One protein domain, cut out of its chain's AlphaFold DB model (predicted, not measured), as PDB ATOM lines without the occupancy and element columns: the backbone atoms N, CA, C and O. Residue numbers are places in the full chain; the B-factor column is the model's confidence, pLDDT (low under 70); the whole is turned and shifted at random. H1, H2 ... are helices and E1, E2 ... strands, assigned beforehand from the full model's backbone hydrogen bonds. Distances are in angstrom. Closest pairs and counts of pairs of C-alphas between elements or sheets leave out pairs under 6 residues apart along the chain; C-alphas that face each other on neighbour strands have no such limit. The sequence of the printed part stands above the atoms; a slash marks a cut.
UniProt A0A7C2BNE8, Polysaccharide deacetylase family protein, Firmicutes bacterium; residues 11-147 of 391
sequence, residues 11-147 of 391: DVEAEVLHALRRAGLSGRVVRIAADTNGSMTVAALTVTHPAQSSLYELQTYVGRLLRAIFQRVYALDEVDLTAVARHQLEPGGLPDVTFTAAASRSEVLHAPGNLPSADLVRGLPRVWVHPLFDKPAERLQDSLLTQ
ATOM      1  N   ASP A  11     178.638 152.011 183.040       93.06
ATOM      2  CA  ASP A  11     178.671 152.432 181.636       93.06
ATOM      3  C   ASP A  11     179.963 151.972 180.944       93.06
ATOM      4  O   ASP A  11     179.920 151.393 179.859       93.06
ATOM      5  N   VAL A  12     181.116 152.118 181.611       95.00
ATOM      6  CA  VAL A  12     182.408 151.631 181.098       95.00
ATOM      7  C   VAL A  12     182.412 150.103 181.021       95.00
ATOM      8  O   VAL A  12     182.890 149.528 180.044       95.00
ATOM      9  N   GLU A  13     181.833 149.421 182.012       95.38
ATOM     10  CA  GLU A  13     181.665 147.961 181.989       95.38
ATOM     11  C   GLU A  13     180.814 147.505 180.790       95.38
ATOM     12  O   GLU A  13     181.167 146.538 180.102       95.38
ATOM     13  N   ALA A  14     179.724 148.223 180.495       95.06
ATOM     14  CA  ALA A  14     178.859 147.965 179.351       95.06
ATOM     15  C   ALA A  14     179.570 148.225 178.012       95.06
ATOM     16  O   ALA A  14     179.442 147.414 177.089       95.06
ATOM     17  N   GLU A  15     180.362 149.294 177.905       96.81
ATOM     18  CA  GLU A  15     181.175 149.594 176.721       96.81
ATOM     19  C   GLU A  15     182.221 148.507 176.452       96.81
ATOM     20  O   GLU A  15     182.350 148.039 175.314       96.81
ATOM     21  N   VAL A  16     182.926 148.050 177.494       96.94
ATOM     22  CA  VAL A  16     183.866 146.922 177.408       96.94
ATOM     23  C   VAL A  16     183.138 145.687 176.895       96.94
ATOM     24  O   VAL A  16     183.551 145.090 175.899       96.94
ATOM     25  N   LEU A  17     182.018 145.316 177.515       96.06
ATOM     26  CA  LEU A  17     181.259 144.139 177.105       96.06
ATOM     27  C   LEU A  17     180.764 144.249 175.656       96.06
ATOM     28  O   LEU A  17     180.848 143.279 174.897       96.06
ATOM     29  N   HIS A  18     180.286 145.424 175.247       96.75
ATOM     30  CA  HIS A  18     179.854 145.687 173.879       96.75
ATOM     31  C   HIS A  18     181.014 145.550 172.881       96.75
ATOM     32  O   HIS A  18     180.872 144.872 171.857       96.75
ATOM     33  N   ALA A  19     182.182 146.124 173.185       97.00
ATOM     34  CA  ALA A  19     183.382 145.998 172.361       97.00
ATOM     35  C   ALA A  19     183.789 144.529 172.172       97.00
ATOM     36  O   ALA A  19     184.080 144.099 171.052       97.00
ATOM     37  N   LEU A  20     183.731 143.736 173.245       97.38
ATOM     38  CA  LEU A  20     184.065 142.315 173.212       97.38
ATOM     39  C   LEU A  20     183.034 141.469 172.459       97.38
ATOM     40  O   LEU A  20     183.424 140.550 171.737       97.38
ATOM     41  N   ARG A  21     181.736 141.781 172.570       96.88
ATOM     42  CA  ARG A  21     180.677 141.115 171.791       96.88
ATOM     43  C   ARG A  21     180.860 141.348 170.295       96.88
ATOM     44  O   ARG A  21     180.835 140.386 169.534       96.88
ATOM     45  N   ARG A  22     181.134 142.589 169.877       96.19
ATOM     46  CA  ARG A  22     181.397 142.909 168.461       96.19
ATOM     47  C   ARG A  22     182.618 142.182 167.901       96.19
ATOM     48  O   ARG A  22     182.640 141.858 166.721       96.19
ATOM     49  N   ALA A  23     183.621 141.923 168.735       95.19
ATOM     50  CA  ALA A  23     184.819 141.183 168.346       95.19
ATOM     51  C   ALA A  23     184.658 139.649 168.422       95.19
ATOM     52  O   ALA A  23     185.603 138.928 168.099       95.19
ATOM     53  N   GLY A  24     183.506 139.138 168.877       96.44
ATOM     54  CA  GLY A  24     183.282 137.705 169.095       96.44
ATOM     55  C   GLY A  24     184.106 137.119 170.250       96.44
ATOM     56  O   GLY A  24     184.423 135.934 170.244       96.44
ATOM     57  N   LEU A  25     184.496 137.942 171.229       95.25
ATOM     58  CA  LEU A  25     185.422 137.564 172.305       95.25
ATOM     59  C   LEU A  25     184.763 137.447 173.684       95.25
ATOM     60  O   LEU A  25     185.414 136.987 174.617       95.25
ATOM     61  N   SER A  26     183.494 137.822 173.851       92.44
ATOM     62  CA  SER A  26     182.842 137.857 175.171       92.44
ATOM     63  C   SER A  26     182.580 136.478 175.792       92.44
ATOM     64  O   SER A  26     182.386 136.390 176.997       92.44
ATOM     65  N   GLY A  27     182.582 135.396 175.004       88.56
ATOM     66  CA  GLY A  27     182.113 134.069 175.439       88.56
ATOM     67  C   GLY A  27     182.910 133.401 176.568       88.56
ATOM     68  O   GLY A  27     182.431 132.430 177.145       88.56
ATOM     69  N   ARG A  28     184.111 133.898 176.897       91.06
ATOM     70  CA  ARG A  28     184.921 133.396 178.023       91.06
ATOM     71  C   ARG A  28     185.076 134.403 179.162       91.06
ATOM     72  O   ARG A  28     185.709 134.077 180.164       91.06
ATOM     73  N   VAL A  29     184.524 135.606 179.021       92.25
ATOM     74  CA  VAL A  29     184.579 136.645 180.050       92.25
ATOM     75  C   VAL A  29     183.507 136.343 181.084       92.25
ATOM     76  O   VAL A  29     182.321 136.364 180.773       92.25
ATOM     77  N   VAL A  30     183.928 136.038 182.309       90.94
ATOM     78  CA  VAL A  30     183.009 135.712 183.411       90.94
ATOM     79  C   VAL A  30     182.755 136.903 184.320       90.94
ATOM     80  O   VAL A  30     181.768 136.922 185.049       90.94
ATOM     81  N   ARG A  31     183.646 137.898 184.290       90.81
ATOM     82  CA  ARG A  31     183.534 139.083 185.126       90.81
ATOM     83  C   ARG A  31     184.204 140.288 184.490       90.81
ATOM     84  O   ARG A  31     185.289 140.159 183.928       90.81
ATOM     85  N   ILE A  32     183.567 141.442 184.638       93.31
ATOM     86  CA  ILE A  32     184.097 142.762 184.301       93.31
ATOM     87  C   ILE A  32     183.775 143.667 185.490       93.31
ATOM     88  O   ILE A  32     182.702 143.540 186.076       93.31
ATOM     89  N   ALA A  33     184.714 144.521 185.868       94.81
ATOM     90  CA  ALA A  33     184.488 145.625 186.788       94.81
ATOM     91  C   ALA A  33     185.331 146.812 186.333       94.81
ATOM     92  O   ALA A  33     186.477 146.609 185.929       94.81
ATOM     93  N   ALA A  34     184.802 148.028 186.409       96.19
ATOM     94  CA  ALA A  34     185.557 149.235 186.102       96.19
ATOM     95  C   ALA A  34     185.389 150.292 187.193       96.19
ATOM     96  O   ALA A  34     184.328 150.424 187.808       96.19
ATOM     97  N   ASP A  35     186.455 151.043 187.445       95.62
ATOM     98  CA  ASP A  35     186.462 152.108 188.439       95.62
ATOM     99  C   ASP A  35     187.496 153.186 188.090       95.62
ATOM    100  O   ASP A  35     188.371 152.997 187.243       95.62
ATOM    101  N   THR A  36     187.376 154.337 188.742       95.25
ATOM    102  CA  THR A  36     188.218 155.508 188.557       95.25
ATOM    103  C   THR A  36     188.536 156.182 189.886       95.25
ATOM    104  O   THR A  36     187.738 156.205 190.826       95.25
ATOM    105  N   ASN A  37     189.708 156.807 189.942       94.38
ATOM    106  CA  ASN A  37     190.080 157.745 191.002       94.38
ATOM    107  C   ASN A  37     189.926 159.220 190.562       94.38
ATOM    108  O   ASN A  37     190.470 160.125 191.204       94.38
ATOM    109  N   GLY A  38     189.239 159.453 189.438       92.94
ATOM    110  CA  GLY A  38     189.036 160.757 188.807       92.94
ATOM    111  C   GLY A  38     190.181 161.223 187.900       92.94
ATOM    112  O   GLY A  38     190.055 162.263 187.261       92.94
ATOM    113  N   SER A  39     191.302 160.503 187.841       94.31
ATOM    114  CA  SER A  39     192.428 160.817 186.941       94.31
ATOM    115  C   SER A  39     192.891 159.637 186.104       94.31
ATOM    116  O   SER A  39     193.467 159.848 185.046       94.31
ATOM    117  N   MET A  40     192.616 158.426 186.570       95.62
ATOM    118  CA  MET A  40     192.863 157.186 185.865       95.62
ATOM    119  C   MET A  40     191.610 156.321 185.959       95.62
ATOM    120  O   MET A  40     190.985 156.248 187.021       95.62
ATOM    121  N   THR A  41     191.258 155.656 184.866       97.69
ATOM    122  CA  THR A  41     190.176 154.674 184.806       97.69
ATOM    123  C   THR A  41     190.740 153.309 184.451       97.69
ATOM    124  O   THR A  41     191.446 153.142 183.454       97.69
ATOM    125  N   VAL A  42     190.400 152.316 185.267       97.69
ATOM    126  CA  VAL A  42     190.902 150.947 185.149       97.69
ATOM    127  C   VAL A  42     189.726 149.993 184.989       97.69
ATOM    128  O   VAL A  42     188.699 150.154 185.648       97.69
ATOM    129  N   ALA A  43     189.877 148.982 184.135       97.62
ATOM    130  CA  ALA A  43     188.958 147.849 184.072       97.62
ATOM    131  C   ALA A  43     189.670 146.556 184.474       97.62
ATOM    132  O   ALA A  43     190.731 146.237 183.950       97.62
ATOM    133  N   ALA A  44     189.054 145.773 185.355       96.56
ATOM    134  CA  ALA A  44     189.479 144.419 185.671       96.56
ATOM    135  C   ALA A  44     188.558 143.393 185.006       96.56
ATOM    136  O   ALA A  44     187.335 143.436 185.153       96.56
ATOM    137  N   LEU A  45     189.154 142.444 184.290       95.44
ATOM    138  CA  LEU A  45     188.464 141.360 183.611       95.44
ATOM    139  C   LEU A  45     188.910 140.016 184.177       95.44
ATOM    140  O   LEU A  45     190.101 139.741 184.326       95.44
ATOM    141  N   THR A  46     187.943 139.136 184.427       94.44
ATOM    142  CA  THR A  46     188.210 137.719 184.677       94.44
ATOM    143  C   THR A  46     187.729 136.901 183.491       94.44
ATOM    144  O   THR A  46     186.565 136.990 183.088       94.44
ATOM    145  N   VAL A  47     188.623 136.085 182.941       94.19
ATOM    146  CA  VAL A  47     188.342 135.204 181.808       94.19
ATOM    147  C   VAL A  47     188.587 133.753 182.180       94.19
ATOM    148  O   VAL A  47     189.455 133.444 182.990       94.19
ATOM    149  N   THR A  48     187.833 132.848 181.573       93.38
ATOM    150  CA  THR A  48     188.041 131.408 181.729       93.38
ATOM    151  C   THR A  48     188.778 130.831 180.532       93.38
ATOM    152  O   THR A  48     188.639 131.301 179.401       93.38
ATOM    153  N   HIS A  49     189.540 129.767 180.756       91.75
ATOM    154  CA  HIS A  49     190.075 128.959 179.666       91.75
ATOM    155  C   HIS A  49     189.985 127.457 179.986       91.75
ATOM    156  O   HIS A  49     189.969 127.069 181.161       91.75
ATOM    157  N   PRO A  50     189.888 126.589 178.961       87.25
ATOM    158  CA  PRO A  50     190.035 125.145 179.136       87.25
ATOM    159  C   PRO A  50     191.358 124.785 179.818       87.25
ATOM    160  O   PRO A  50     192.389 125.372 179.488       87.25
ATOM    161  N   ALA A  51     191.354 123.786 180.704       78.31
ATOM    162  CA  ALA A  51     192.550 123.365 181.448       78.31
ATOM    163  C   ALA A  51     193.718 122.919 180.545       78.31
ATOM    164  O   ALA A  51     194.866 123.026 180.951       78.31
ATOM    165  N   GLN A  52     193.413 122.457 179.329       80.94
ATOM    166  CA  GLN A  52     194.378 121.994 178.324       80.94
ATOM    167  C   GLN A  52     194.797 123.091 177.329       80.94
ATOM    168  O   GLN A  52     195.470 122.795 176.350       80.94
ATOM    169  N   SER A  53     194.367 124.345 177.527       87.00
ATOM    170  CA  SER A  53     194.750 125.431 176.612       87.00
ATOM    171  C   SER A  53     196.251 125.662 176.688       87.00
ATOM    172  O   SER A  53     196.788 125.805 177.786       87.00
ATOM    173  N   SER A  54     196.902 125.788 175.537       94.31
ATOM    174  CA  SER A  54     198.301 126.204 175.497       94.31
ATOM    175  C   SER A  54     198.451 127.658 175.957       94.31
ATOM    176  O   SER A  54     197.546 128.489 175.798       94.31
ATOM    177  N   LEU A  55     199.632 128.006 176.478       96.00
ATOM    178  CA  LEU A  55     199.945 129.391 176.834       96.00
ATOM    179  C   LEU A  55     199.829 130.323 175.615       96.00
ATOM    180  O   LEU A  55     199.345 131.446 175.743       96.00
ATOM    181  N   TYR A  56     200.205 129.846 174.422       96.94
ATOM    182  CA  TYR A  56     200.092 130.594 173.167       96.94
ATOM    183  C   TYR A  56     198.638 130.980 172.847       96.94
ATOM    184  O   TYR A  56     198.359 132.134 172.512       96.94
ATOM    185  N   GLU A  57     197.697 130.040 172.961       96.19
ATOM    186  CA  GLU A  57     196.272 130.299 172.713       96.19
ATOM    187  C   GLU A  57     195.694 131.289 173.722       96.19
ATOM    188  O   GLU A  57     194.938 132.190 173.345       96.19
ATOM    189  N   LEU A  58     196.073 131.156 174.998       96.56
ATOM    190  CA  LEU A  58     195.643 132.078 176.042       96.56
ATOM    191  C   LEU A  58     196.179 133.491 175.786       96.56
ATOM    192  O   LEU A  58     195.398 134.440 175.769       96.56
ATOM    193  N   GLN A  59     197.475 133.633 175.506       97.94
ATOM    194  CA  GLN A  59     198.097 134.916 175.159       97.94
ATOM    195  C   GLN A  59     197.469 135.529 173.901       97.94
ATOM    196  O   GLN A  59     197.188 136.724 173.868       97.94
ATOM    197  N   THR A  60     197.168 134.716 172.885       97.88
ATOM    198  CA  THR A  60     196.467 135.176 171.678       97.88
ATOM    199  C   THR A  60     195.090 135.739 172.022       97.88
ATOM    200  O   THR A  60     194.736 136.830 171.572       97.88
ATOM    201  N   TYR A  61     194.311 135.023 172.834       97.50
ATOM    202  CA  TYR A  61     192.988 135.469 173.262       97.50
ATOM    203  C   TYR A  61     193.060 136.766 174.084       97.50
ATOM    204  O   TYR A  61     192.340 137.717 173.784       97.50
ATOM    205  N   VAL A  62     193.983 136.845 175.046       97.69
ATOM    206  CA  VAL A  62     194.232 138.042 175.864       97.69
ATOM    207  C   VAL A  62     194.636 139.238 175.002       97.69
ATOM    208  O   VAL A  62     194.047 140.308 175.130       97.69
ATOM    209  N   GLY A  63     195.566 139.073 174.061       97.81
ATOM    210  CA  GLY A  63     195.988 140.165 173.183       97.81
ATOM    211  C   GLY A  63     194.860 140.661 172.276       97.81
ATOM    212  O   GLY A  63     194.744 141.861 172.026       97.81
ATOM    213  N   ARG A  64     193.976 139.761 171.819       97.69
ATOM    214  CA  ARG A  64     192.764 140.139 171.075       97.69
ATOM    215  C   ARG A  64     191.776 140.916 171.948       97.69
ATOM    216  O   ARG A  64     191.218 141.897 171.460       97.69
ATOM    217  N   LEU A  65     191.584 140.517 173.210       98.00
ATOM    218  CA  LEU A  65     190.753 141.254 174.173       98.00
ATOM    219  C   LEU A  65     191.279 142.676 174.366       98.00
ATOM    220  O   LEU A  65     190.532 143.630 174.159       98.00
ATOM    221  N   LEU A  66     192.567 142.818 174.688       98.06
ATOM    222  CA  LEU A  66     193.199 144.116 174.928       98.06
ATOM    223  C   LEU A  66     193.055 145.053 173.723       98.06
ATOM    224  O   LEU A  66     192.602 146.188 173.877       98.06
ATOM    225  N   ARG A  67     193.358 144.571 172.508       97.00
ATOM    226  CA  ARG A  67     193.178 145.364 171.280       97.00
ATOM    227  C   ARG A  67     191.714 145.760 171.072       97.00
ATOM    228  O   ARG A  67     191.439 146.924 170.796       97.00
ATOM    229  N   ALA A  68     190.772 144.826 171.226       97.12
ATOM    230  CA  ALA A  68     189.349 145.101 171.024       97.12
ATOM    231  C   ALA A  68     188.804 146.151 172.004       97.12
ATOM    232  O   ALA A  68     188.016 147.005 171.589       97.12
ATOM    233  N   ILE A  69     189.240 146.098 173.268       97.81
ATOM    234  CA  ILE A  69     188.866 147.053 174.316       97.81
ATOM    235  C   ILE A  69     189.453 148.428 174.001       97.81
ATOM    236  O   ILE A  69     188.698 149.376 173.795       97.81
ATOM    237  N   PHE A  70     190.778 148.552 173.881       97.75
ATOM    238  CA  PHE A  70     191.413 149.866 173.731       97.75
ATOM    239  C   PHE A  70     191.092 150.560 172.399       97.75
ATOM    240  O   PHE A  70     191.083 151.787 172.334       97.75
ATOM    241  N   GLN A  71     190.734 149.824 171.345       95.25
ATOM    242  CA  GLN A  71     190.256 150.425 170.091       95.25
ATOM    243  C   GLN A  71     188.872 151.084 170.195       95.25
ATOM    244  O   GLN A  71     188.489 151.816 169.287       95.25
ATOM    245  N   ARG A  72     188.082 150.778 171.232       95.50
ATOM    246  CA  ARG A  72     186.656 151.151 171.296       95.50
ATOM    247  C   ARG A  72     186.260 151.875 172.574       95.50
ATOM    248  O   ARG A  72     185.370 152.712 172.516       95.50
ATOM    249  N   VAL A  73     186.905 151.560 173.690       96.44
ATOM    250  CA  VAL A  73     186.623 152.141 175.003       96.44
ATOM    251  C   VAL A  73     187.701 153.180 175.288       96.44
ATOM    252  O   VAL A  73     188.814 152.849 175.698       96.44
ATOM    253  N   TYR A  74     187.410 154.439 174.966       94.50
ATOM    254  CA  TYR A  74     188.381 155.536 175.070       94.50
ATOM    255  C   TYR A  74     188.588 156.018 176.502       94.50
ATOM    256  O   TYR A  74     189.655 156.535 176.806       94.50
ATOM    257  N   ALA A  75     187.597 155.803 177.370       94.69
ATOM    258  CA  ALA A  75     187.661 156.186 178.774       94.69
ATOM    259  C   ALA A  75     188.676 155.367 179.591       94.69
ATOM    260  O   ALA A  75     188.979 155.760 180.709       94.69
ATOM    261  N   LEU A  76     189.171 154.232 179.073       96.62
ATOM    262  CA  LEU A  76     190.080 153.340 179.796       96.62
ATOM    263  C   LEU A  76     191.553 153.678 179.578       96.62
ATOM    264  O   LEU A  76     192.037 153.683 178.440       96.62
ATOM    265  N   ASP A  77     192.267 153.814 180.695       97.94
ATOM    266  CA  ASP A  77     193.716 153.993 180.749       97.94
ATOM    267  C   ASP A  77     194.448 152.659 180.924       97.94
ATOM    268  O   ASP A  77     195.498 152.453 180.314       97.94
ATOM    269  N   GLU A  78     193.891 151.735 181.712       97.81
ATOM    270  CA  GLU A  78     194.501 150.432 182.014       97.81
ATOM    271  C   GLU A  78     193.466 149.303 182.079       97.81
ATOM    272  O   GLU A  78     192.300 149.496 182.440       97.81
ATOM    273  N   VAL A  79     193.907 148.103 181.708       98.25
ATOM    274  CA  VAL A  79     193.139 146.866 181.798       98.25
ATOM    275  C   VAL A  79     193.946 145.809 182.544       98.25
ATOM    276  O   VAL A  79     195.013 145.397 182.086       98.25
ATOM    277  N   ASP A  80     193.370 145.310 183.635       97.50
ATOM    278  CA  ASP A  80     193.864 144.179 184.410       97.50
ATOM    279  C   ASP A  80     193.117 142.908 184.027       97.50
ATOM    280  O   ASP A  80     191.919 142.767 184.264       97.50
ATOM    281  N   LEU A  81     193.817 141.933 183.467       97.38
ATOM    282  CA  LEU A  81     193.247 140.654 183.085       97.38
ATOM    283  C   LEU A  81     193.713 139.545 184.022       97.38
ATOM    284  O   LEU A  81     194.899 139.380 184.292       97.38
ATOM    285  N   THR A  82     192.759 138.737 184.473       96.44
ATOM    286  CA  THR A  82     192.991 137.515 185.248       96.44
ATOM    287  C   THR A  82     192.363 136.341 184.514       96.44
ATOM    288  O   THR A  82     191.156 136.330 184.279       96.44
ATOM    289  N   ALA A  83     193.161 135.345 184.149       95.38
ATOM    290  CA  ALA A  83     192.666 134.113 183.556       95.38
ATOM    291  C   ALA A  83     192.620 132.996 184.600       95.38
ATOM    292  O   ALA A  83     193.557 132.810 185.380       95.38
ATOM    293  N   VAL A  84     191.513 132.255 184.597       92.00
ATOM    294  CA  VAL A  84     191.274 131.131 185.503       92.00
ATOM    295  C   VAL A  84     190.922 129.871 184.721       92.00
ATOM    296  O   VAL A  84     190.253 129.927 183.681       92.00
ATOM    297  N   ALA A  85     191.346 128.711 185.213       87.81
ATOM    298  CA  ALA A  85     190.984 127.448 184.587       87.81
ATOM    299  C   ALA A  85     189.512 127.096 184.892       87.81
ATOM    300  O   ALA A  85     189.070 127.116 186.038       87.81
ATOM    301  N   ARG A  86     188.735 126.751 183.855       73.00
ATOM    302  CA  ARG A  86     187.258 126.613 183.905       73.00
ATOM    303  C   ARG A  86     186.711 125.587 184.916       73.00
ATOM    304  O   ARG A  86     185.532 125.634 185.235       73.00
ATOM    305  N   HIS A  87     187.533 124.665 185.408       59.25
ATOM    306  CA  HIS A  87     187.100 123.533 186.232       59.25
ATOM    307  C   HIS A  87     186.941 123.855 187.734       59.25
ATOM    308  O   HIS A  87     186.614 122.955 188.495       59.25
ATOM    309  N   GLN A  88     187.148 125.106 188.175       56.03
ATOM    310  CA  GLN A  88     187.046 125.487 189.596       56.03
ATOM    311  C   GLN A  88     186.193 126.739 189.858       56.03
ATOM    312  O   GLN A  88     186.648 127.715 190.450       56.03
ATOM    313  N   LEU A  89     184.922 126.688 189.457       50.94
ATOM    314  CA  LEU A  89     183.883 127.609 189.941       50.94
ATOM    315  C   LEU A  89     182.948 126.918 190.953       50.94
ATOM    316  O   LEU A  89     181.760 127.223 190.994       50.94
ATOM    317  N   GLU A  90     183.463 125.985 191.760       43.81
ATOM    318  CA  GLU A  90     182.687 125.440 192.880       43.81
ATOM    319  C   GLU A  90     182.362 126.564 193.882       43.81
ATOM    320  O   GLU A  90     183.258 127.353 194.225       43.81
ATOM    321  N   PRO A  91     181.114 126.670 194.373       40.22
ATOM    322  CA  PRO A  91     180.736 127.675 195.358       40.22
ATOM    323  C   PRO A  91     181.645 127.607 196.595       40.22
ATOM    324  O   PRO A  91     181.630 126.643 197.351       40.22
ATOM    325  N   GLY A  92     182.458 128.647 196.803       46.81
ATOM    326  CA  GLY A  92     183.353 128.772 197.963       46.81
ATOM    327  C   GLY A  92     184.834 128.468 197.698       46.81
ATOM    328  O   GLY A  92     185.672 128.943 198.472       46.81
ATOM    329  N   GLY A  93     185.175 127.796 196.592       54.50
ATOM    330  CA  GLY A  93     186.562 127.533 196.190       54.50
ATOM    331  C   GLY A  93     187.330 128.807 195.809       54.50
ATOM    332  O   GLY A  93     186.753 129.803 195.360       54.50
ATOM    333  N   LEU A  94     188.652 128.819 196.014       64.44
ATOM    334  CA  LEU A  94     189.507 129.886 195.475       64.44
ATOM    335  C   LEU A  94     189.823 129.575 194.004       64.44
ATOM    336  O   LEU A  94     190.167 128.431 193.717       64.44
ATOM    337  N   PRO A  95     189.750 130.556 193.087       74.69
ATOM    338  CA  PRO A  95     189.957 130.302 191.667       74.69
ATOM    339  C   PRO A  95     191.394 129.854 191.371       74.69
ATOM    340  O   PRO A  95     192.355 130.399 191.929       74.69
ATOM    341  N   ASP A  96     191.522 128.895 190.451       84.75
ATOM    342  CA  ASP A  96     192.789 128.463 189.849       84.75
ATOM    343  C   ASP A  96     193.279 129.531 188.861       84.75
ATOM    344  O   ASP A  96     192.991 129.469 187.664       84.75
ATOM    345  N   VAL A  97     193.945 130.566 189.382       90.38
ATOM    346  CA  VAL A  97     194.532 131.640 188.570       90.38
ATOM    347  C   VAL A  97     195.774 131.112 187.862       90.38
ATOM    348  O   VAL A  97     196.768 130.771 188.502       90.38
ATOM    349  N   THR A  98     195.733 131.096 186.536       94.00
ATOM    350  CA  THR A  98     196.792 130.529 185.689       94.00
ATOM    351  C   THR A  98     197.650 131.593 185.021       94.00
ATOM    352  O   THR A  98     198.795 131.328 184.654       94.00
ATOM    353  N   PHE A  99     197.100 132.792 184.844       96.50
ATOM    354  CA  PHE A  99     197.740 133.882 184.125       96.50
ATOM    355  C   PHE A  99     197.139 135.218 184.558       96.50
ATOM    356  O   PHE A  99     195.922 135.333 184.736       96.50
ATOM    357  N   THR A 100     197.978 136.241 184.677       98.12
ATOM    358  CA  THR A 100     197.551 137.624 184.903       98.12
ATOM    359  C   THR A 100     198.348 138.573 184.014       98.12
ATOM    360  O   THR A 100     199.506 138.313 183.680       98.12
ATOM    361  N   ALA A 101     197.721 139.669 183.598       98.19
ATOM    362  CA  ALA A 101     198.388 140.738 182.870       98.19
ATOM    363  C   ALA A 101     197.771 142.095 183.205       98.19
ATOM    364  O   ALA A 101     196.557 142.181 183.353       98.19
ATOM    365  N   ALA A 102     198.583 143.146 183.266       97.81
ATOM    366  CA  ALA A 102     198.131 144.530 183.387       97.81
ATOM    367  C   ALA A 102     198.683 145.353 182.221       97.81
ATOM    368  O   ALA A 102     199.899 145.477 182.060       97.81
ATOM    369  N   ALA A 103     197.807 145.910 181.394       98.00
ATOM    370  CA  ALA A 103     198.198 146.625 180.186       98.00
ATOM    371  C   ALA A 103     197.575 148.013 180.151       98.00
ATOM    372  O   ALA A 103     196.361 148.159 180.280       98.00
ATOM    373  N   SER A 104     198.401 149.021 179.917       97.81
ATOM    374  CA  SER A 104     197.949 150.379 179.652       97.81
ATOM    375  C   SER A 104     197.522 150.540 178.194       97.81
ATOM    376  O   SER A 104     197.973 149.828 177.286       97.81
ATOM    377  N   ARG A 105     196.685 151.545 177.950       96.94
ATOM    378  CA  ARG A 105     196.258 151.945 176.612       96.94
ATOM    379  C   ARG A 105     197.452 152.240 175.705       96.94
ATOM    380  O   ARG A 105     197.456 151.833 174.543       96.94
ATOM    381  N   SER A 106     198.461 152.942 176.221       95.31
ATOM    382  CA  SER A 106     199.645 153.316 175.448       95.31
ATOM    383  C   SER A 106     200.459 152.088 175.041       95.31
ATOM    384  O   SER A 106     200.777 151.969 173.862       95.31
ATOM    385  N   GLU A 107     200.713 151.143 175.949       96.31
ATOM    386  CA  GLU A 107     201.433 149.896 175.640       96.31
ATOM    387  C   GLU A 107     200.758 149.105 174.509       96.31
ATOM    388  O   GLU A 107     201.430 148.594 173.616       96.31
ATOM    389  N   VAL A 108     199.422 149.034 174.506       96.81
ATOM    390  CA  VAL A 108     198.677 148.254 173.506       96.81
ATOM    391  C   VAL A 108     198.558 148.975 172.163       96.81
ATOM    392  O   VAL A 108     198.657 148.330 171.118       96.81
ATOM    393  N   LEU A 109     198.324 150.291 172.163       94.00
ATOM    394  CA  LEU A 109     198.093 151.050 170.929       94.00
ATOM    395  C   LEU A 109     199.381 151.479 170.212       94.00
ATOM    396  O   LEU A 109     199.335 151.670 169.000       94.00
ATOM    397  N   HIS A 110     200.513 151.600 170.915       94.19
ATOM    398  CA  HIS A 110     201.812 151.879 170.282       94.19
ATOM    399  C   HIS A 110     202.483 150.621 169.715       94.19
ATOM    400  O   HIS A 110     203.421 150.728 168.925       94.19
ATOM    401  N   ALA A 111     202.021 149.427 170.094       92.44
ATOM    402  CA  ALA A 111     202.527 148.188 169.524       92.44
ATOM    403  C   ALA A 111     202.195 148.101 168.018       92.44
ATOM    404  O   ALA A 111     201.073 148.444 167.625       92.44
ATOM    405  N   PRO A 112     203.106 147.578 167.171       92.62
ATOM    406  CA  PRO A 112     202.859 147.448 165.739       92.62
ATOM    407  C   PRO A 112     201.526 146.747 165.442       92.62
ATOM    408  O   PRO A 112     201.168 145.738 166.062       92.62
ATOM    409  N   GLY A 113     200.762 147.286 164.488       85.50
ATOM    410  CA  GLY A 113     199.430 146.767 164.150       85.50
ATOM    411  C   GLY A 113     199.452 145.323 163.639       85.50
ATOM    412  O   GLY A 113     198.515 144.568 163.888       85.50
ATOM    413  N   ASN A 114     200.547 144.923 162.991       91.25
ATOM    414  CA  ASN A 114     200.802 143.568 162.502       91.25
ATOM    415  C   ASN A 114     201.431 142.632 163.551       91.25
ATOM    416  O   ASN A 114     201.611 141.453 163.257       91.25
ATOM    417  N   LEU A 115     201.767 143.122 164.754       94.88
ATOM    418  CA  LEU A 115     202.331 142.282 165.811       94.88
ATOM    419  C   LEU A 115     201.290 141.235 166.247       94.88
ATOM    420  O   LEU A 115     200.190 141.630 166.675       94.88
ATOM    421  N   PRO A 116     201.615 139.929 166.191       97.25
ATOM    422  CA  PRO A 116     200.710 138.881 166.637       97.25
ATOM    423  C   PRO A 116     200.236 139.116 168.074       97.25
ATOM    424  O   PRO A 116     200.996 139.546 168.941       97.25
ATOM    425  N   SER A 117     198.964 138.821 168.357       97.12
ATOM    426  CA  SER A 117     198.369 139.081 169.677       97.12
ATOM    427  C   SER A 117     199.092 138.371 170.824       97.12
ATOM    428  O   SER A 117     199.160 138.927 171.916       97.12
ATOM    429  N   ALA A 118     199.646 137.178 170.591       97.31
ATOM    430  CA  ALA A 118     200.438 136.485 171.603       97.31
ATOM    431  C   ALA A 118     201.749 137.219 171.918       97.31
ATOM    432  O   ALA A 118     202.110 137.349 173.085       97.31
ATOM    433  N   ASP A 119     202.428 137.736 170.892       97.38
ATOM    434  CA  ASP A 119     203.696 138.451 171.044       97.38
ATOM    435  C   ASP A 119     203.500 139.825 171.680       97.38
ATOM    436  O   ASP A 119     204.308 140.223 172.516       97.38
ATOM    437  N   LEU A 120     202.379 140.498 171.381       97.38
ATOM    438  CA  LEU A 120     201.947 141.681 172.127       97.38
ATOM    439  C   LEU A 120     201.921 141.383 173.628       97.38
ATOM    440  O   LEU A 120     202.521 142.116 174.402       97.38
ATOM    441  N   VAL A 121     201.249 140.303 174.034       97.88
ATOM    442  CA  VAL A 121     201.121 139.951 175.452       97.88
ATOM    443  C   VAL A 121     202.467 139.570 176.059       97.88
ATOM    444  O   VAL A 121     202.762 140.008 177.161       97.88
ATOM    445  N   ARG A 122     203.315 138.810 175.357       96.19
ATOM    446  CA  ARG A 122     204.666 138.468 175.846       96.19
ATOM    447  C   ARG A 122     205.557 139.687 176.052       96.19
ATOM    448  O   ARG A 122     206.406 139.656 176.935       96.19
ATOM    449  N   GLY A 123     205.378 140.721 175.234       96.06
ATOM    450  CA  GLY A 123     206.126 141.971 175.332       96.06
ATOM    451  C   GLY A 123     205.643 142.912 176.437       96.06
ATOM    452  O   GLY A 123     206.314 143.907 176.705       96.06
ATOM    453  N   LEU A 124     204.502 142.639 177.081       97.06
ATOM    454  CA  LEU A 124     204.006 143.480 178.168       97.06
ATOM    455  C   LEU A 124     204.886 143.330 179.422       97.06
ATOM    456  O   LEU A 124     205.199 142.209 179.824       97.06
ATOM    457  N   PRO A 125     205.218 144.436 180.112       95.69
ATOM    458  CA  PRO A 125     206.089 144.396 181.290       95.69
ATOM    459  C   PRO A 125     205.415 143.773 182.521       95.69
ATOM    460  O   PRO A 125     206.087 143.339 183.454       95.69
ATOM    461  N   ARG A 126     204.079 143.749 182.548       97.62
ATOM    462  CA  ARG A 126     203.279 143.300 183.690       97.62
ATOM    463  C   ARG A 126     202.482 142.061 183.315       97.62
ATOM    464  O   ARG A 126     201.273 142.129 183.118       97.62
ATOM    465  N   VAL A 127     203.179 140.938 183.194       97.94
ATOM    466  CA  VAL A 127     202.589 139.624 182.918       97.94
ATOM    467  C   VAL A 127     203.119 138.617 183.916       97.94
ATOM    468  O   VAL A 127     204.306 138.601 184.236       97.94
ATOM    469  N   TRP A 128     202.236 137.748 184.384       97.88
ATOM    470  CA  TRP A 128     202.610 136.582 185.156       97.88
ATOM    471  C   TRP A 128     201.916 135.341 184.611       97.88
ATOM    472  O   TRP A 128     200.744 135.355 184.232       97.88
ATOM    473  N   VAL A 129     202.673 134.250 184.582       97.12
ATOM    474  CA  VAL A 129     202.209 132.921 184.203       97.12
ATOM    475  C   VAL A 129     202.446 132.011 185.395       97.12
ATOM    476  O   VAL A 129     203.534 132.018 185.978       97.12
ATOM    477  N   HIS A 130     201.441 131.221 185.756       94.25
ATOM    478  CA  HIS A 130     201.571 130.265 186.842       94.25
ATOM    479  C   HIS A 130     202.730 129.286 186.552       94.25
ATOM    480  O   HIS A 130     202.747 128.690 185.477       94.25
ATOM    481  N   PRO A 131     203.674 129.040 187.485       92.81
ATOM    482  CA  PRO A 131     204.830 128.163 187.229       92.81
ATOM    483  C   PRO A 131     204.453 126.738 186.799       92.81
ATOM    484  O   PRO A 131     205.138 126.104 186.009       92.81
ATOM    485  N   LEU A 132     203.328 126.246 187.316       91.56
ATOM    486  CA  LEU A 132     202.715 124.961 186.964       91.56
ATOM    487  C   LEU A 132     201.625 125.086 185.880       91.56
ATOM    488  O   LEU A 132     200.638 124.354 185.937       91.56
ATOM    489  N   PHE A 133     201.720 126.039 184.943       92.06
ATOM    490  CA  PHE A 133     200.698 126.257 183.902       92.06
ATOM    491  C   PHE A 133     200.401 124.972 183.111       92.06
ATOM    492  O   PHE A 133     199.244 124.551 183.036       92.06
ATOM    493  N   ASP A 134     201.447 124.284 182.651       91.06
ATOM    494  CA  ASP A 134     201.343 123.044 181.864       91.06
ATOM    495  C   ASP A 134     201.083 121.789 182.719       91.06
ATOM    496  O   ASP A 134     201.022 120.672 182.209       91.06
ATOM    497  N   LYS A 135     200.919 121.955 184.038       90.19
ATOM    498  CA  LYS A 135     200.760 120.865 185.008       90.19
ATOM    499  C   LYS A 135     199.510 121.049 185.880       90.19
ATOM    500  O   LYS A 135     199.619 121.320 187.079       90.19
ATOM    501  N   PRO A 136     198.301 120.904 185.309       86.38
ATOM    502  CA  PRO A 136     197.054 121.218 186.007       86.38
ATOM    503  C   PRO A 136     196.829 120.379 187.275       86.38
ATOM    504  O   PRO A 136     196.355 120.918 188.269       86.38
ATOM    505  N   ALA A 137     197.213 119.097 187.284       83.56
ATOM    506  CA  ALA A 137     197.059 118.234 188.460       83.56
ATOM    507  C   ALA A 137     197.924 118.691 189.653       83.56
ATOM    508  O   ALA A 137     197.425 118.799 190.772       83.56
ATOM    509  N   GLU A 138     199.196 119.028 189.414       87.25
ATOM    510  CA  GLU A 138     200.100 119.541 190.458       87.25
ATOM    511  C   GLU A 138     199.628 120.913 190.973       87.25
ATOM    512  O   GLU A 138     199.639 121.176 192.176       87.25
ATOM    513  N   ARG A 139     199.144 121.781 190.074       86.62
ATOM    514  CA  ARG A 139     198.613 123.107 190.431       86.62
ATOM    515  C   ARG A 139     197.359 123.030 191.302       86.62
ATOM    516  O   ARG A 139     197.219 123.787 192.266       86.62
ATOM    517  N   LEU A 140     196.462 122.101 190.978       78.56
ATOM    518  CA  LEU A 140     195.285 121.795 191.785       78.56
ATOM    519  C   LEU A 140     195.680 121.347 193.192       78.56
ATOM    520  O   LEU A 140     195.116 121.833 194.172       78.56
ATOM    521  N   GLN A 141     196.677 120.469 193.299       79.25
ATOM    522  CA  GLN A 141     197.170 119.984 194.583       79.25
ATOM    523  C   GLN A 141     197.760 121.116 195.441       79.25
ATOM    524  O   GLN A 141     197.409 121.222 196.617       79.25
ATOM    525  N   ASP A 142     198.575 122.009 194.865       76.81
ATOM    526  CA  ASP A 142     199.085 123.189 195.585       76.81
ATOM    527  C   ASP A 142     197.941 124.116 196.034       76.81
ATOM    528  O   ASP A 142     197.881 124.540 197.190       76.81
ATOM    529  N   SER A 143     196.955 124.351 195.164       73.25
ATOM    530  CA  SER A 143     195.774 125.151 195.503       73.25
ATOM    531  C   SER A 143     194.973 124.553 196.663       73.25
ATOM    532  O   SER A 143     194.527 125.305 197.532       73.25
ATOM    533  N   LEU A 144     194.825 123.227 196.725       72.69
ATOM    534  CA  LEU A 144     194.144 122.533 197.821       72.69
ATOM    535  C   LEU A 144     194.907 122.654 199.147       72.69
ATOM    536  O   LEU A 144     194.291 122.941 200.171       72.69
ATOM    537  N   LEU A 145     196.239 122.539 199.142       69.25
ATOM    538  CA  LEU A 145     197.061 122.732 200.348       69.25
ATOM    539  C   LEU A 145     196.875 124.135 200.946       69.25
ATOM    540  O   LEU A 145     196.777 124.308 202.163       69.25
ATOM    541  N   THR A 146     196.732 125.148 200.089       65.94
ATOM    542  CA  THR A 146     196.462 126.529 200.527       65.94
ATOM    543  C   THR A 146     195.022 126.764 200.992       65.94
ATOM    544  O   THR A 146     194.749 127.814 201.576       65.94
ATOM    545  N   GLN A 147     194.123 125.801 200.773       62.72
ATOM    546  CA  GLN A 147     192.704 125.843 201.139       62.72
ATOM    547  C   GLN A 147     192.344 124.921 202.301       62.72
ATOM    548  O   GLN A 147     191.236 125.050 202.818       62.72
TER     549      GLN A 147
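Overview. This is residues 11 to 147 of the 391 residues of the protein "Polysaccharide deacetylase family protein" of Firmicutes bacterium (UniProt A0A7C2BNE8). A twisted sheet of five strands has two helices packed over one face, H2 over the inner strands E2, E3 and E4 and H1 toward the edge strand E1. The short helices H3 and H4 pack on H2, while H5 is set off beyond one end of the strands, away from the other helices. The printed part has 137 residues, with five named helices and five named strands in the order H1, E1, E2, H2, E3, E4, H3, H4, E5, H5; its class is mixed, helices and strands. The sheet runs E1, E2, E3, E4, E5 and is mixed, with E2 and E3 parallel and the other neighbours antiparallel. The whole is compact, with a radius of gyration of the C-alphas of 15.0 A and spans of 42 by 31 by 27 A.

Along the chain. H1 is residues 11 to 22, 16.5 A long, and its C-alpha 11 is at (178.671, 152.432, 181.636). E1, residues 29 to 36, is 21.0 A long, and E2, residues 41 to 49, is 26.2 A. H2, residues 55 to 70, measures 22.4 A and begins with C-alpha 55 at (199.945, 129.391, 176.834). E3, residues 78 to 85, is 23.4 A long, and E4, residues 97 to 104, is 21.0 A. H3 is residues 105 to 109, H4 residues 117 to 122 and E5 residues 127 to 129. H5, residues 136 to 145, is 14.4 A long and ends with C-alpha 145 at (197.061, 122.732, 200.348).

Arrangement. E1 and E2 form an antiparallel hairpin, with N 33 and O 44 2.9 A apart, within hydrogen-bond range. E2 and E3 are parallel, with N 45 and O 80 at 2.8 A; with H2 they make a strand-helix-strand unit, two parallel neighbour strands with a helix between them in the chain, and its crossover is right-handed. E3 and E4 form a second hairpin, with N 81 and O 101 at 2.8 A, and E4 and E5 are antiparallel, with N 100 and O 128 at 2.9 A. H1 and H2 are on the same face, at heights over the sheet of 9.9 A and 9.2 A, which gives two layers, helices on one face of a sheet. H2 is the hub. With its residues 65 to 69 alone it touches residues 16 to 20 of H1, at a steep tilt of 58 degrees, opposite ways; the closest C-alphas, of Val 16 and Ile 69, are 5.9 A apart. H2 touches H4 about perpendicular, at 74 degrees, and the closest C-alphas, of Thr 60 and Ala 118, are 4.2 A apart. With its residues 66 to 70 alone H2 touches H3, where the closest C-alphas, of Phe 70 and Arg 105, are 6.0 A apart. H5 is apart from H1, H2, H3 and H4 and only grazes the sheet, with residues 136 to 143. In H1, H2, H3, H4 and H5 every O i to N i+4 pair is within hydrogen-bond range.

Size, cuts and confidence. The two C-alphas farthest apart, of Gly 113 and Leu 145, are 43.5 A apart. The printed part has no cut, and the link from E3 to E4, of 11 residues, is long. The mean pLDDT of the printed part is 90.5; residues 87 to 94 and 145 to 147 are under 70.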